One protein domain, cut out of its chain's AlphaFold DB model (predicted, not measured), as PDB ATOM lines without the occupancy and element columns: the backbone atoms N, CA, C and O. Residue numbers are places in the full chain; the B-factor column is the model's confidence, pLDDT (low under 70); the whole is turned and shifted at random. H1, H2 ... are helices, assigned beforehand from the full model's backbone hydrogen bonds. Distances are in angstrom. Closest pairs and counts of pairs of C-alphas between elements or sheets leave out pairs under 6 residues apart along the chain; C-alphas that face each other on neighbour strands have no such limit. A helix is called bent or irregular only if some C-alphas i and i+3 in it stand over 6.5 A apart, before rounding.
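AT A GLANCE: This is residues 81 to 168 of the 172 residues of an uncharacterized protein of Bacteroidales bacterium (UniProt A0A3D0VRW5). A helical hairpin makes the middle of this domain: the long H2 and H3 stand side by side and run opposite ways, with H1 packed across H2 at one end of the longest axis and H4 with the short H5 on the far side of H3. Near residue 117 a sharp kink turns the last part of H2 aside, and residues 146 to 153 stick out beside H3, of which 151 to 153 belong to H4. The printed part has 88 residues, with five named helices in the order H1, H2, H3, H4, H5 and no named strand; the class is all helix. The whole is compact, with a radius of gyration of the C-alphas of 13.0 A and spans of 36 by 28 by 21 A.

HOW THE PARTS SIT: H2, residues 100 to 123, is the longest helix, and it is irregular: C-alphas 117 and 120 are 9.5 A apart, with a kink of 106 degrees near residue 117. With H3, residues 131 to 145, it forms a helical hairpin, in which the two touch, run opposite ways and stand at a shallow tilt of 21 degrees, the line of H2 being a rough one. Their closest C-alphas, of Ser 110 and Leu 137, are 6.1 A apart. H1, residues 82 to 90, touches H2 and is about perpendicular to it at 81 degrees; the closest C-alphas, of Glu 86 and Tyr 107, are 6.6 A apart. H5, residues 164 to 168, touches H3, with the closest C-alphas, of Ile 135 and Thr 164, 5.7 A apart. H4, residues 151 to 160, is near H3, their closest C-alphas only just beyond 8 A at 8.1 A. H4 and H5 are also near each other, their closest C-alphas 8.3 A apart. H1 and H3 are apart, and so are H2 and H5. Every O i to N i+4 pair is within hydrogen-bond range in H1, H3 and H4, but 16 of 20 in H2 and 0 of 1 in H5, where 1 of 2 O i to N i+3 pairs is within range.

IN THESE COORDINATES: H2 measures 23.8 A from first to last C-alpha, starting at C-alpha 100 (85.605, 13.175, 76.945). H3 measures 21.4 A and ends at C-alpha 145 (82.223, 1.996, 82.144). H4 measures 14.3 A, H1 10.3 A and H5 6.6 A. H1 begins at C-alpha 82 (97.328, 8.149, 65.896); it is neither bent nor irregular, but only just: C-alphas 87 and 90 are 6.1 A apart.

THE WHOLE: The two C-alphas farthest apart, of Asp 125 and Asp 148, are 37.7 A apart. The printed part, residues 81 to 168, has no cut. The links H3 to H4 and H4 to H5 are tight, those from H1 to H2 and H2 to H3 are short, and none is long. The mean pLDDT of the printed part is 89.6, and no printed residue is under 70.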
ATOM      1  N   THR A  81      99.122   9.548  61.527       89.56
ATOM      2  CA  THR A  81      99.056   9.872  62.953       89.56
ATOM      3  C   THR A  81      98.031   9.010  63.683       89.56
ATOM      4  O   THR A  81      97.021   8.597  63.106       89.56
ATOM      5  N   ASP A  82      98.260   8.818  64.983       91.88
ATOM      6  CA  ASP A  82      97.328   8.149  65.896       91.88
ATOM      7  C   ASP A  82      95.938   8.799  65.838       91.88
ATOM      8  O   ASP A  82      94.946   8.113  65.625       91.88
ATOM      9  N   ALA A  83      95.865  10.134  65.864       91.62
ATOM     10  CA  ALA A  83      94.602  10.870  65.806       91.62
ATOM     11  C   ALA A  83      93.788  10.606  64.521       91.62
ATOM     12  O   ALA A  83      92.555  10.573  64.553       91.62
ATOM     13  N   GLN A  84      94.454  10.423  63.372       92.81
ATOM     14  CA  GLN A  84      93.762  10.065  62.131       92.81
ATOM     15  C   GLN A  84      93.180   8.652  62.210       92.81
ATOM     16  O   GLN A  84      92.032   8.444  61.807       92.81
ATOM     17  N   PHE A  85      93.949   7.703  62.749       93.25
ATOM     18  CA  PHE A  85      93.498   6.330  62.953       93.25
ATOM     19  C   PHE A  85      92.346   6.259  63.966       93.25
ATOM     20  O   PHE A  85      91.296   5.691  63.665       93.25
ATOM     21  N   GLU A  86      92.493   6.900  65.128       92.69
ATOM     22  CA  GLU A  86      91.476   6.994  66.178       92.69
ATOM     23  C   GLU A  86      90.156   7.535  65.630       92.69
ATOM     24  O   GLU A  86      89.099   6.943  65.844       92.69
ATOM     25  N   SER A  87      90.207   8.630  64.870       90.00
ATOM     26  CA  SER A  87      89.019   9.233  64.260       90.00
ATOM     27  C   SER A  87      88.316   8.287  63.278       90.00
ATOM     28  O   SER A  87      87.087   8.289  63.195       90.00
ATOM     29  N   ALA A  88      89.079   7.471  62.546       89.56
ATOM     30  CA  ALA A  88      88.544   6.565  61.536       89.56
ATOM     31  C   ALA A  88      88.007   5.243  62.113       89.56
ATOM     32  O   ALA A  88      86.959   4.780  61.667       89.56
ATOM     33  N   TYR A  89      88.703   4.645  63.084       89.56
ATOM     34  CA  TYR A  89      88.399   3.301  63.591       89.56
ATOM     35  C   TYR A  89      87.811   3.287  65.003       89.56
ATOM     36  O   TYR A  89      86.950   2.456  65.288       89.56
ATOM     37  N   LEU A  90      88.257   4.179  65.891       91.50
ATOM     38  CA  LEU A  90      87.911   4.127  67.316       91.50
ATOM     39  C   LEU A  90      86.750   5.056  67.676       91.50
ATOM     40  O   LEU A  90      85.883   4.669  68.452       91.50
ATOM     41  N   LYS A  91      86.663   6.246  67.073       87.69
ATOM     42  CA  LYS A  91      85.668   7.276  67.421       87.69
ATOM     43  C   LYS A  91      84.221   6.791  67.387       87.69
ATOM     44  O   LYS A  91      83.429   7.176  68.242       87.69
ATOM     45  N   ASN A  92      83.886   5.964  66.400       83.56
ATOM     46  CA  ASN A  92      82.543   5.408  66.220       83.56
ATOM     47  C   ASN A  92      82.489   3.908  66.544       83.56
ATOM     48  O   ASN A  92      81.519   3.235  66.190       83.56
ATOM     49  N   PHE A  93      83.517   3.355  67.193       86.44
ATOM     50  CA  PHE A  93      83.541   1.937  67.520       86.44
ATOM     51  C   PHE A  93      82.362   1.596  68.441       86.44
ATOM     52  O   PHE A  93      82.238   2.116  69.551       86.44
ATOM     53  N   ARG A  94      81.451   0.747  67.942       77.88
ATOM     54  CA  ARG A  94      80.188   0.369  68.604       77.88
ATOM     55  C   ARG A  94      79.322   1.557  69.076       77.88
ATOM     56  O   ARG A  94      78.512   1.380  69.979       77.88
ATOM     57  N   ASN A  95      79.463   2.746  68.478       78.75
ATOM     58  CA  ASN A  95      78.687   3.948  68.828       78.75
ATOM     59  C   ASN A  95      78.609   4.220  70.347       78.75
ATOM     60  O   ASN A  95      77.541   4.497  70.893       78.75
ATOM     61  N   HIS A  96      79.731   4.095  71.058       74.50
ATOM     62  CA  HIS A  96      79.743   4.270  72.507       74.50
ATOM     63  C   HIS A  96      79.476   5.735  72.927       74.50
ATOM     64  O   HIS A  96      80.042   6.677  72.374       74.50
ATOM     65  N   ASN A  97      78.702   5.947  73.995       78.19
ATOM     66  CA  ASN A  97      78.463   7.278  74.579       78.19
ATOM     67  C   ASN A  97      79.446   7.587  75.725       78.19
ATOM     68  O   ASN A  97      79.041   7.843  76.859       78.19
ATOM     69  N   LEU A  98      80.752   7.509  75.455       83.62
ATOM     70  CA  LEU A  98      81.788   7.852  76.439       83.62
ATOM     71  C   LEU A  98      81.945   9.376  76.559       83.62
ATOM     72  O   LEU A  98      81.978  10.092  75.556       83.62
ATOM     73  N   LYS A  99      82.092   9.868  77.795       84.94
ATOM     74  CA  LYS A  99      82.462  11.264  78.086       84.94
ATOM     75  C   LYS A  99      83.909  11.524  77.665       84.94
ATOM     76  O   LYS A  99      84.693  10.582  77.586       84.94
ATOM     77  N   ASP A 100      84.287  12.786  77.471       82.19
ATOM     78  CA  ASP A 100      85.605  13.175  76.945       82.19
ATOM     79  C   ASP A 100      86.793  12.518  77.673       82.19
ATOM     80  O   ASP A 100      87.651  11.932  77.020       82.19
ATOM     81  N   SER A 101      86.812  12.521  79.012       83.56
ATOM     82  CA  SER A 101      87.891  11.890  79.792       83.56
ATOM     83  C   SER A 101      87.963  10.371  79.592       83.56
ATOM     84  O   SER A 101      89.031   9.821  79.341       83.56
ATOM     85  N   THR A 102      86.818   9.689  79.642       88.06
ATOM     86  CA  THR A 102      86.719   8.240  79.402       88.06
ATOM     87  C   THR A 102      86.986   7.857  77.946       88.06
ATOM     88  O   THR A 102      87.467   6.763  77.676       88.06
ATOM     89  N   ARG A 103      86.700   8.758  77.002       90.25
ATOM     90  CA  ARG A 103      86.943   8.560  75.572       90.25
ATOM     91  C   ARG A 103      88.434   8.620  75.261       90.25
ATOM     92  O   ARG A 103      88.917   7.761  74.538       90.25
ATOM     93  N   ASN A 104      89.157   9.570  75.853       91.19
ATOM     94  CA  ASN A 104      90.613   9.625  75.724       91.19
ATOM     95  C   ASN A 104      91.260   8.370  76.323       91.19
ATOM     96  O   ASN A 104      92.081   7.742  75.671       91.19
ATOM     97  N   LEU A 105      90.796   7.929  77.499       93.00
ATOM     98  CA  LEU A 105      91.271   6.683  78.106       93.00
ATOM     99  C   LEU A 105      91.018   5.460  77.207       93.00
ATOM    100  O   LEU A 105      91.870   4.579  77.108       93.00
ATOM    101  N   PHE A 106      89.861   5.410  76.538       94.75
ATOM    102  CA  PHE A 106      89.561   4.367  75.560       94.75
ATOM    103  C   PHE A 106      90.532   4.414  74.377       94.75
ATOM    104  O   PHE A 106      91.062   3.368  74.010       94.75
ATOM    105  N   TYR A 107      90.798   5.591  73.808       94.50
ATOM    106  CA  TYR A 107      91.745   5.737  72.699       94.50
ATOM    107  C   TYR A 107      93.157   5.317  73.099       94.50
ATOM    108  O   TYR A 107      93.743   4.484  72.413       94.50
ATOM    109  N   ASP A 108      93.648   5.782  74.249       94.56
ATOM    110  CA  ASP A 108      94.983   5.456  74.747       94.56
ATOM    111  C   ASP A 108      95.158   3.941  74.928       94.56
ATOM    112  O   ASP A 108      96.086   3.339  74.384       94.56
ATOM    113  N   GLN A 109      94.236   3.290  75.647       95.69
ATOM    114  CA  GLN A 109      94.315   1.845  75.895       95.69
ATOM    115  C   GLN A 109      94.163   1.032  74.605       95.69
ATOM    116  O   GLN A 109      94.871   0.041  74.409       95.69
ATOM    117  N   SER A 110      93.279   1.466  73.705       96.31
ATOM    118  CA  SER A 110      93.068   0.822  72.408       96.31
ATOM    119  C   SER A 110      94.304   0.926  71.524       96.31
ATOM    120  O   SER A 110      94.727  -0.071  70.944       96.31
ATOM    121  N   MET A 111      94.923   2.106  71.454       95.81
ATOM    122  CA  MET A 111      96.143   2.325  70.682       95.81
ATOM    123  C   MET A 111      97.312   1.517  71.233       95.81
ATOM    124  O   MET A 111      98.037   0.906  70.450       95.81
ATOM    125  N   ILE A 112      97.472   1.450  72.559       96.19
ATOM    126  CA  ILE A 112      98.493   0.608  73.196       96.19
ATOM    127  C   ILE A 112      98.290  -0.859  72.806       96.19
ATOM    128  O   ILE A 112      99.231  -1.507  72.349       96.19
ATOM    129  N   TYR A 113      97.070  -1.383  72.941       96.44
ATOM    130  CA  TYR A 113      96.769  -2.765  72.569       96.44
ATOM    131  C   TYR A 113      97.067  -3.042  71.089       96.44
ATOM    132  O   TYR A 113      97.800  -3.979  70.762       96.44
ATOM    133  N   LEU A 114      96.531  -2.207  70.199       96.50
ATOM    134  CA  LEU A 114      96.637  -2.394  68.756       96.50
ATOM    135  C   LEU A 114      98.089  -2.277  68.277       96.50
ATOM    136  O   LEU A 114      98.526  -3.108  67.484       96.50
ATOM    137  N   LYS A 115      98.869  -1.326  68.806       94.81
ATOM    138  CA  LYS A 115     100.306  -1.204  68.509       94.81
ATOM    139  C   LYS A 115     101.117  -2.373  69.059       94.81
ATOM    140  O   LYS A 115     102.048  -2.827  68.403       94.81
ATOM    141  N   ASN A 116     100.771  -2.898  70.230       96.00
ATOM    142  CA  ASN A 116     101.471  -4.059  70.781       96.00
ATOM    143  C   ASN A 116     101.223  -5.324  69.953       96.00
ATOM    144  O   ASN A 116     102.125  -6.143  69.802       96.00
ATOM    145  N   ARG A 117     100.008  -5.485  69.420       95.62
ATOM    146  CA  ARG A 117      99.613  -6.670  68.651       95.62
ATOM    147  C   ARG A 117     100.014  -6.598  67.179       95.62
ATOM    148  O   ARG A 117     100.495  -7.583  66.630       95.62
ATOM    149  N   HIS A 118      99.778  -5.454  66.543       94.38
ATOM    150  CA  HIS A 118      99.894  -5.274  65.092       94.38
ATOM    151  C   HIS A 118     101.019  -4.316  64.690       94.38
ATOM    152  O   HIS A 118     101.270  -4.140  63.497       94.38
ATOM    153  N   HIS A 119     101.718  -3.708  65.654       91.69
ATOM    154  CA  HIS A 119     102.758  -2.706  65.409       91.69
ATOM    155  C   HIS A 119     102.240  -1.563  64.521       91.69
ATOM    156  O   HIS A 119     101.103  -1.115  64.669       91.69
ATOM    157  N   ASP A 120     103.061  -1.103  63.577       89.38
ATOM    158  CA  ASP A 120     102.709  -0.027  62.649       89.38
ATOM    159  C   ASP A 120     101.713  -0.466  61.565       89.38
ATOM    160  O   ASP A 120     101.227   0.374  60.806       89.38
ATOM    161  N   LYS A 121     101.368  -1.761  61.483       90.88
ATOM    162  CA  LYS A 121     100.457  -2.278  60.453       90.88
ATOM    163  C   LYS A 121      99.072  -1.627  60.520       90.88
ATOM    164  O   LYS A 121      98.409  -1.488  59.501       90.88
ATOM    165  N   ILE A 122      98.665  -1.155  61.698       93.62
ATOM    166  CA  ILE A 122      97.376  -0.483  61.930       93.62
ATOM    167  C   ILE A 122      97.170   0.762  61.056       93.62
ATOM    168  O   ILE A 122      96.044   1.188  60.819       93.62
ATOM    169  N   PHE A 123      98.260   1.347  60.562       93.56
ATOM    170  CA  PHE A 123      98.231   2.561  59.760       93.56
ATOM    171  C   PHE A 123      98.092   2.309  58.254       93.56
ATOM    172  O   PHE A 123      97.991   3.269  57.484       93.56
ATOM    173  N   PHE A 124      98.088   1.050  57.818       92.06
ATOM    174  CA  PHE A 124      98.026   0.668  56.411       92.06
ATOM    175  C   PHE A 124      96.588   0.433  55.927       92.06
ATOM    176  O   PHE A 124      95.665   0.211  56.708       92.06
ATOM    177  N   ASP A 125      96.374   0.557  54.619       90.38
ATOM    178  CA  ASP A 125      95.053   0.519  53.986       90.38
ATOM    179  C   ASP A 125      94.379  -0.855  53.980       90.38
ATOM    180  O   ASP A 125      93.150  -0.926  53.916       90.38
ATOM    181  N   ASP A 126      95.165  -1.921  54.083       91.25
ATOM    182  CA  ASP A 126      94.711  -3.306  54.186       91.25
ATOM    183  C   ASP A 126      94.388  -3.730  55.627       91.25
ATOM    184  O   ASP A 126      93.921  -4.850  55.854       91.25
ATOM    185  N   PHE A 127      94.613  -2.854  56.609       92.31
ATOM    186  CA  PHE A 127      94.325  -3.155  58.000       92.31
ATOM    187  C   PHE A 127      92.817  -3.205  58.277       92.31
ATOM    188  O   PHE A 127      92.061  -2.252  58.048       92.31
ATOM    189  N   ALA A 128      92.390  -4.320  58.861       91.06
ATOM    190  CA  ALA A 128      91.042  -4.536  59.351       91.06
ATOM    191  C   ALA A 128      91.104  -5.203  60.724       91.06
ATOM    192  O   ALA A 128      91.939  -6.080  60.948       91.06
ATOM    193  N   PHE A 129      90.198  -4.806  61.620       91.44
ATOM    194  CA  PHE A 129      90.074  -5.453  62.920       91.44
ATOM    195  C   PHE A 129      89.713  -6.919  62.753       91.44
ATOM    196  O   PHE A 129      88.724  -7.262  62.097       91.44
ATOM    197  N   ASP A 130      90.493  -7.776  63.401       92.06
ATOM    198  CA  ASP A 130      90.107  -9.157  63.566       92.06
ATOM    199  C   ASP A 130      89.077  -9.299  64.707       92.06
ATOM    200  O   ASP A 130      88.666  -8.351  65.395       92.06
ATOM    201  N   LYS A 131      88.598 -10.527  64.887       90.94
ATOM    202  CA  LYS A 131      87.617 -10.849  65.922       90.94
ATOM    203  C   LYS A 131      88.147 -10.562  67.332       90.94
ATOM    204  O   LYS A 131      87.380 -10.128  68.188       90.94
ATOM    205  N   ALA A 132      89.422 -10.837  67.585       92.06
ATOM    206  CA  ALA A 132      90.026 -10.632  68.891       92.06
ATOM    207  C   ALA A 132      90.239  -9.141  69.172       92.06
ATOM    208  O   ALA A 132      89.976  -8.720  70.294       92.06
ATOM    209  N   ASP A 133      90.595  -8.347  68.159       94.25
ATOM    210  CA  ASP A 133      90.650  -6.887  68.275       94.25
ATOM    211  C   ASP A 133      89.285  -6.337  68.685       94.25
ATOM    212  O   ASP A 133      89.157  -5.594  69.653       94.25
ATOM    213  N   SER A 134      88.232  -6.778  67.995       92.25
ATOM    214  CA  SER A 134      86.866  -6.336  68.276       92.25
ATOM    215  C   SER A 134      86.414  -6.693  69.698       92.25
ATOM    216  O   SER A 134      85.726  -5.902  70.349       92.25
ATOM    217  N   ILE A 135      86.784  -7.877  70.194       92.06
ATOM    218  CA  ILE A 135      86.485  -8.312  71.566       92.06
ATOM    219  C   ILE A 135      87.281  -7.481  72.575       92.06
ATOM    220  O   ILE A 135      86.696  -6.973  73.529       92.06
ATOM    221  N   GLU A 136      88.580  -7.286  72.356       93.81
ATOM    222  CA  GLU A 136      89.432  -6.541  73.283       93.81
ATOM    223  C   GLU A 136      89.006  -5.078  73.404       93.81
ATOM    224  O   GLU A 136      88.819  -4.576  74.509       93.81
ATOM    225  N   LEU A 137      88.768  -4.403  72.279       94.19
ATOM    226  CA  LEU A 137      88.282  -3.023  72.281       94.19
ATOM    227  C   LEU A 137      86.934  -2.907  73.009       94.19
ATOM    228  O   LEU A 137      86.687  -1.938  73.726       94.19
ATOM    229  N   SER A 138      86.073  -3.924  72.889       93.00
ATOM    230  CA  SER A 138      84.814  -3.982  73.641       93.00
ATOM    231  C   SER A 138      85.060  -4.157  75.146       93.00
ATOM    232  O   SER A 138      84.394  -3.504  75.947       93.00
ATOM    233  N   PHE A 139      86.046  -4.967  75.545       93.25
ATOM    234  CA  PHE A 139      86.443  -5.099  76.948       93.25
ATOM    235  C   PHE A 139      86.972  -3.799  77.537       93.25
ATOM    236  O   PHE A 139      86.585  -3.439  78.645       93.25
ATOM    237  N   ILE A 140      87.814  -3.078  76.796       93.81
ATOM    238  CA  ILE A 140      88.330  -1.772  77.221       93.81
ATOM    239  C   ILE A 140      87.157  -0.832  77.521       93.81
ATOM    240  O   ILE A 140      87.098  -0.241  78.599       93.81
ATOM    241  N   ILE A 141      86.174  -0.746  76.619       92.25
ATOM    242  CA  ILE A 141      84.975   0.074  76.849       92.25
ATOM    243  C   ILE A 141      84.216  -0.396  78.091       92.25
ATOM    244  O   ILE A 141      83.822   0.433  78.913       92.25
ATOM    245  N   TYR A 142      84.001  -1.705  78.237       90.69
ATOM    246  CA  TYR A 142      83.272  -2.265  79.371       90.69
ATOM    247  C   TYR A 142      83.936  -1.919  80.710       90.69
ATOM    248  O   TYR A 142      83.255  -1.442  81.617       90.69
ATOM    249  N   TYR A 143      85.256  -2.078  80.822       91.38
ATOM    250  CA  TYR A 143      86.000  -1.784  82.050       91.38
ATOM    251  C   TYR A 143      86.089  -0.288  82.353       91.38
ATOM    252  O   TYR A 143      86.084   0.097  83.518       91.38
ATOM    253  N   ILE A 144      86.114   0.570  81.331       90.94
ATOM    254  CA  ILE A 144      86.033   2.024  81.528       90.94
ATOM    255  C   ILE A 144      84.657   2.429  82.075       90.94
ATOM    256  O   ILE A 144      84.567   3.339  82.898       90.94
ATOM    257  N   LYS A 145      83.583   1.761  81.634       88.00
ATOM    258  CA  LYS A 145      82.223   1.996  82.144       88.00
ATOM    259  C   LYS A 145      81.998   1.421  83.549       88.00
ATOM    260  O   LYS A 145      81.184   1.977  84.278       88.00
ATOM    261  N   HIS A 146      82.719   0.362  83.921       89.19
ATOM    262  CA  HIS A 146      82.585  -0.346  85.200       89.19
ATOM    263  C   HIS A 146      83.941  -0.430  85.929       89.19
ATOM    264  O   HIS A 146      84.567  -1.496  85.975       89.19
ATOM    265  N   PRO A 147      84.450   0.698  86.464       86.75
ATOM    266  CA  PRO A 147      85.775   0.761  87.089       86.75
ATOM    267  C   PRO A 147      85.882  -0.041  88.398       86.75
ATOM    268  O   PRO A 147      86.984  -0.294  88.879       86.75
ATOM    269  N   ASP A 148      84.750  -0.434  88.974       89.31
ATOM    270  CA  ASP A 148      84.606  -1.248  90.180       89.31
ATOM    271  C   ASP A 148      84.840  -2.750  89.941       89.31
ATOM    272  O   ASP A 148      85.023  -3.513  90.894       89.31
ATOM    273  N   VAL A 149      84.889  -3.187  88.678       88.81
ATOM    274  CA  VAL A 149      85.177  -4.581  88.326       88.81
ATOM    275  C   VAL A 149      86.606  -4.937  88.745       88.81
ATOM    276  O   VAL A 149      87.590  -4.412  88.216       88.81
ATOM    277  N   ASN A 150      86.721  -5.871  89.690       90.19
ATOM    278  CA  ASN A 150      88.007  -6.364  90.173       90.19
ATOM    279  C   ASN A 150      88.700  -7.286  89.152       90.19
ATOM    280  O   ASN A 150      88.085  -7.803  88.217       90.19
ATOM    281  N   ASP A 151      89.993  -7.532  89.353       87.94
ATOM    282  CA  ASP A 151      90.805  -8.272  88.382       87.94
ATOM    283  C   ASP A 151      90.405  -9.748  88.234       87.94
ATOM    284  O   ASP A 151      90.551 -10.309  87.147       87.94
ATOM    285  N   SER A 152      89.823 -10.360  89.272       88.38
ATOM    286  CA  SER A 152      89.288 -11.725  89.185       88.38
ATOM    287  C   SER A 152      88.129 -11.801  88.191       88.38
ATOM    288  O   SER A 152      88.097 -12.695  87.348       88.38
ATOM    289  N   VAL A 153      87.204 -10.840  88.246       87.56
ATOM    290  CA  VAL A 153      86.054 -10.780  87.331       87.56
ATOM    291  C   VAL A 153      86.510 -10.439  85.911       87.56
ATOM    292  O   VAL A 153      86.016 -11.028  84.951       87.56
ATOM    293  N   LYS A 154      87.501  -9.549  85.749       89.25
ATOM    294  CA  LYS A 154      88.100  -9.277  84.427       89.25
ATOM    295  C   LYS A 154      88.688 -10.543  83.805       89.25
ATOM    296  O   LYS A 154      88.503 -10.786  82.612       89.25
ATOM    297  N   LEU A 155      89.407 -11.341  84.597       88.75
ATOM    298  CA  LEU A 155      90.018 -12.583  84.129       88.75
ATOM    299  C   LEU A 155      88.956 -13.618  83.741       88.75
ATOM    300  O   LEU A 155      89.060 -14.242  82.686       88.75
ATOM    301  N   GLU A 156      87.916 -13.766  84.558       89.06
ATOM    302  CA  GLU A 156      86.793 -14.656  84.268       89.06
ATOM    303  C   GLU A 156      86.086 -14.270  82.962       89.06
ATOM    304  O   GLU A 156      85.898 -15.113  82.081       89.06
ATOM    305  N   LEU A 157      85.764 -12.985  82.788       88.12
ATOM    306  CA  LEU A 157      85.135 -12.477  81.570       88.12
ATOM    307  C   LEU A 157      85.992 -12.754  80.329       88.12
ATOM    308  O   LEU A 157      85.468 -13.236  79.324       88.12
ATOM    309  N   ARG A 158      87.310 -12.523  80.407       86.94
ATOM    310  CA  ARG A 158      88.254 -12.830  79.317       86.94
ATOM    311  C   ARG A 158      88.286 -14.314  78.953       86.94
ATOM    312  O   ARG A 158      88.432 -14.639  77.779       86.94
ATOM    313  N   ASN A 159      88.148 -15.206  79.930       87.19
ATOM    314  CA  ASN A 159      88.154 -16.650  79.688       87.19
ATOM    315  C   ASN A 159      86.830 -17.149  79.084       87.19
ATOM    316  O   ASN A 159      86.824 -18.103  78.297       87.19
ATOM    317  N   ASN A 160      85.717 -16.502  79.439       87.44
ATOM    318  CA  ASN A 160      84.371 -16.927  79.051       87.44
ATOM    319  C   ASN A 160      83.908 -16.344  77.705       87.44
ATOM    320  O   ASN A 160      83.199 -17.019  76.960       87.44
ATOM    321  N   ILE A 161      84.318 -15.123  77.358       88.12
ATOM    322  CA  ILE A 161      83.923 -14.455  76.110       88.12
ATOM    323  C   ILE A 161      84.855 -14.884  74.980       88.12
ATOM    324  O   ILE A 161      86.040 -14.551  74.957       88.12
ATOM    325  N   LYS A 162      84.301 -15.599  73.998       84.56
ATOM    326  CA  LYS A 162      85.050 -16.090  72.828       84.56
ATOM    327  C   LYS A 162      84.542 -15.506  71.523       84.56
ATOM    328  O   LYS A 162      85.180 -15.683  70.482       84.56
ATOM    329  N   THR A 163      83.386 -14.852  71.532       84.06
ATOM    330  CA  THR A 163      82.745 -14.270  70.356       84.06
ATOM    331  C   THR A 163      82.379 -12.807  70.566       84.06
ATOM    332  O   THR A 163      82.230 -12.331  71.688       84.06
ATOM    333  N   THR A 164      82.217 -12.083  69.459       79.75
ATOM    334  CA  THR A 164      81.722 -10.701  69.477       79.75
ATOM    335  C   THR A 164      80.290 -10.606  70.004       79.75
ATOM    336  O   THR A 164      79.926  -9.562  70.535       79.75
ATOM    337  N   SER A 165      79.509 -11.685  69.901       82.94
ATOM    338  CA  SER A 165      78.153 -11.784  70.452       82.94
ATOM    339  C   SER A 165      78.142 -12.033  71.961       82.94
ATOM    340  O   SER A 165      77.239 -11.567  72.649       82.94
ATOM    341  N   ASP A 166      79.146 -12.728  72.506       82.12
ATOM    342  CA  ASP A 166      79.229 -12.960  73.955       82.12
ATOM    343  C   ASP A 166      79.398 -11.638  74.710       82.12
ATOM    344  O   ASP A 166      78.747 -11.420  75.730       82.12
ATOM    345  N   ILE A 167      80.224 -10.731  74.176       80.75
ATOM    346  CA  ILE A 167      80.479  -9.431  74.802       80.75
ATOM    347  C   ILE A 167      79.341  -8.424  74.602       80.75
ATOM    348  O   ILE A 167      79.196  -7.507  75.402       80.75
ATOM    349  N   GLU A 168      78.483  -8.602  73.595       80.38
ATOM    350  CA  GLU A 168      77.334  -7.710  73.367       80.38
ATOM    351  C   GLU A 168      76.374  -7.659  74.552       80.38
ATOM    352  O   GLU A 168      75.842  -6.596  74.862       80.38
TER     353      GLU A 168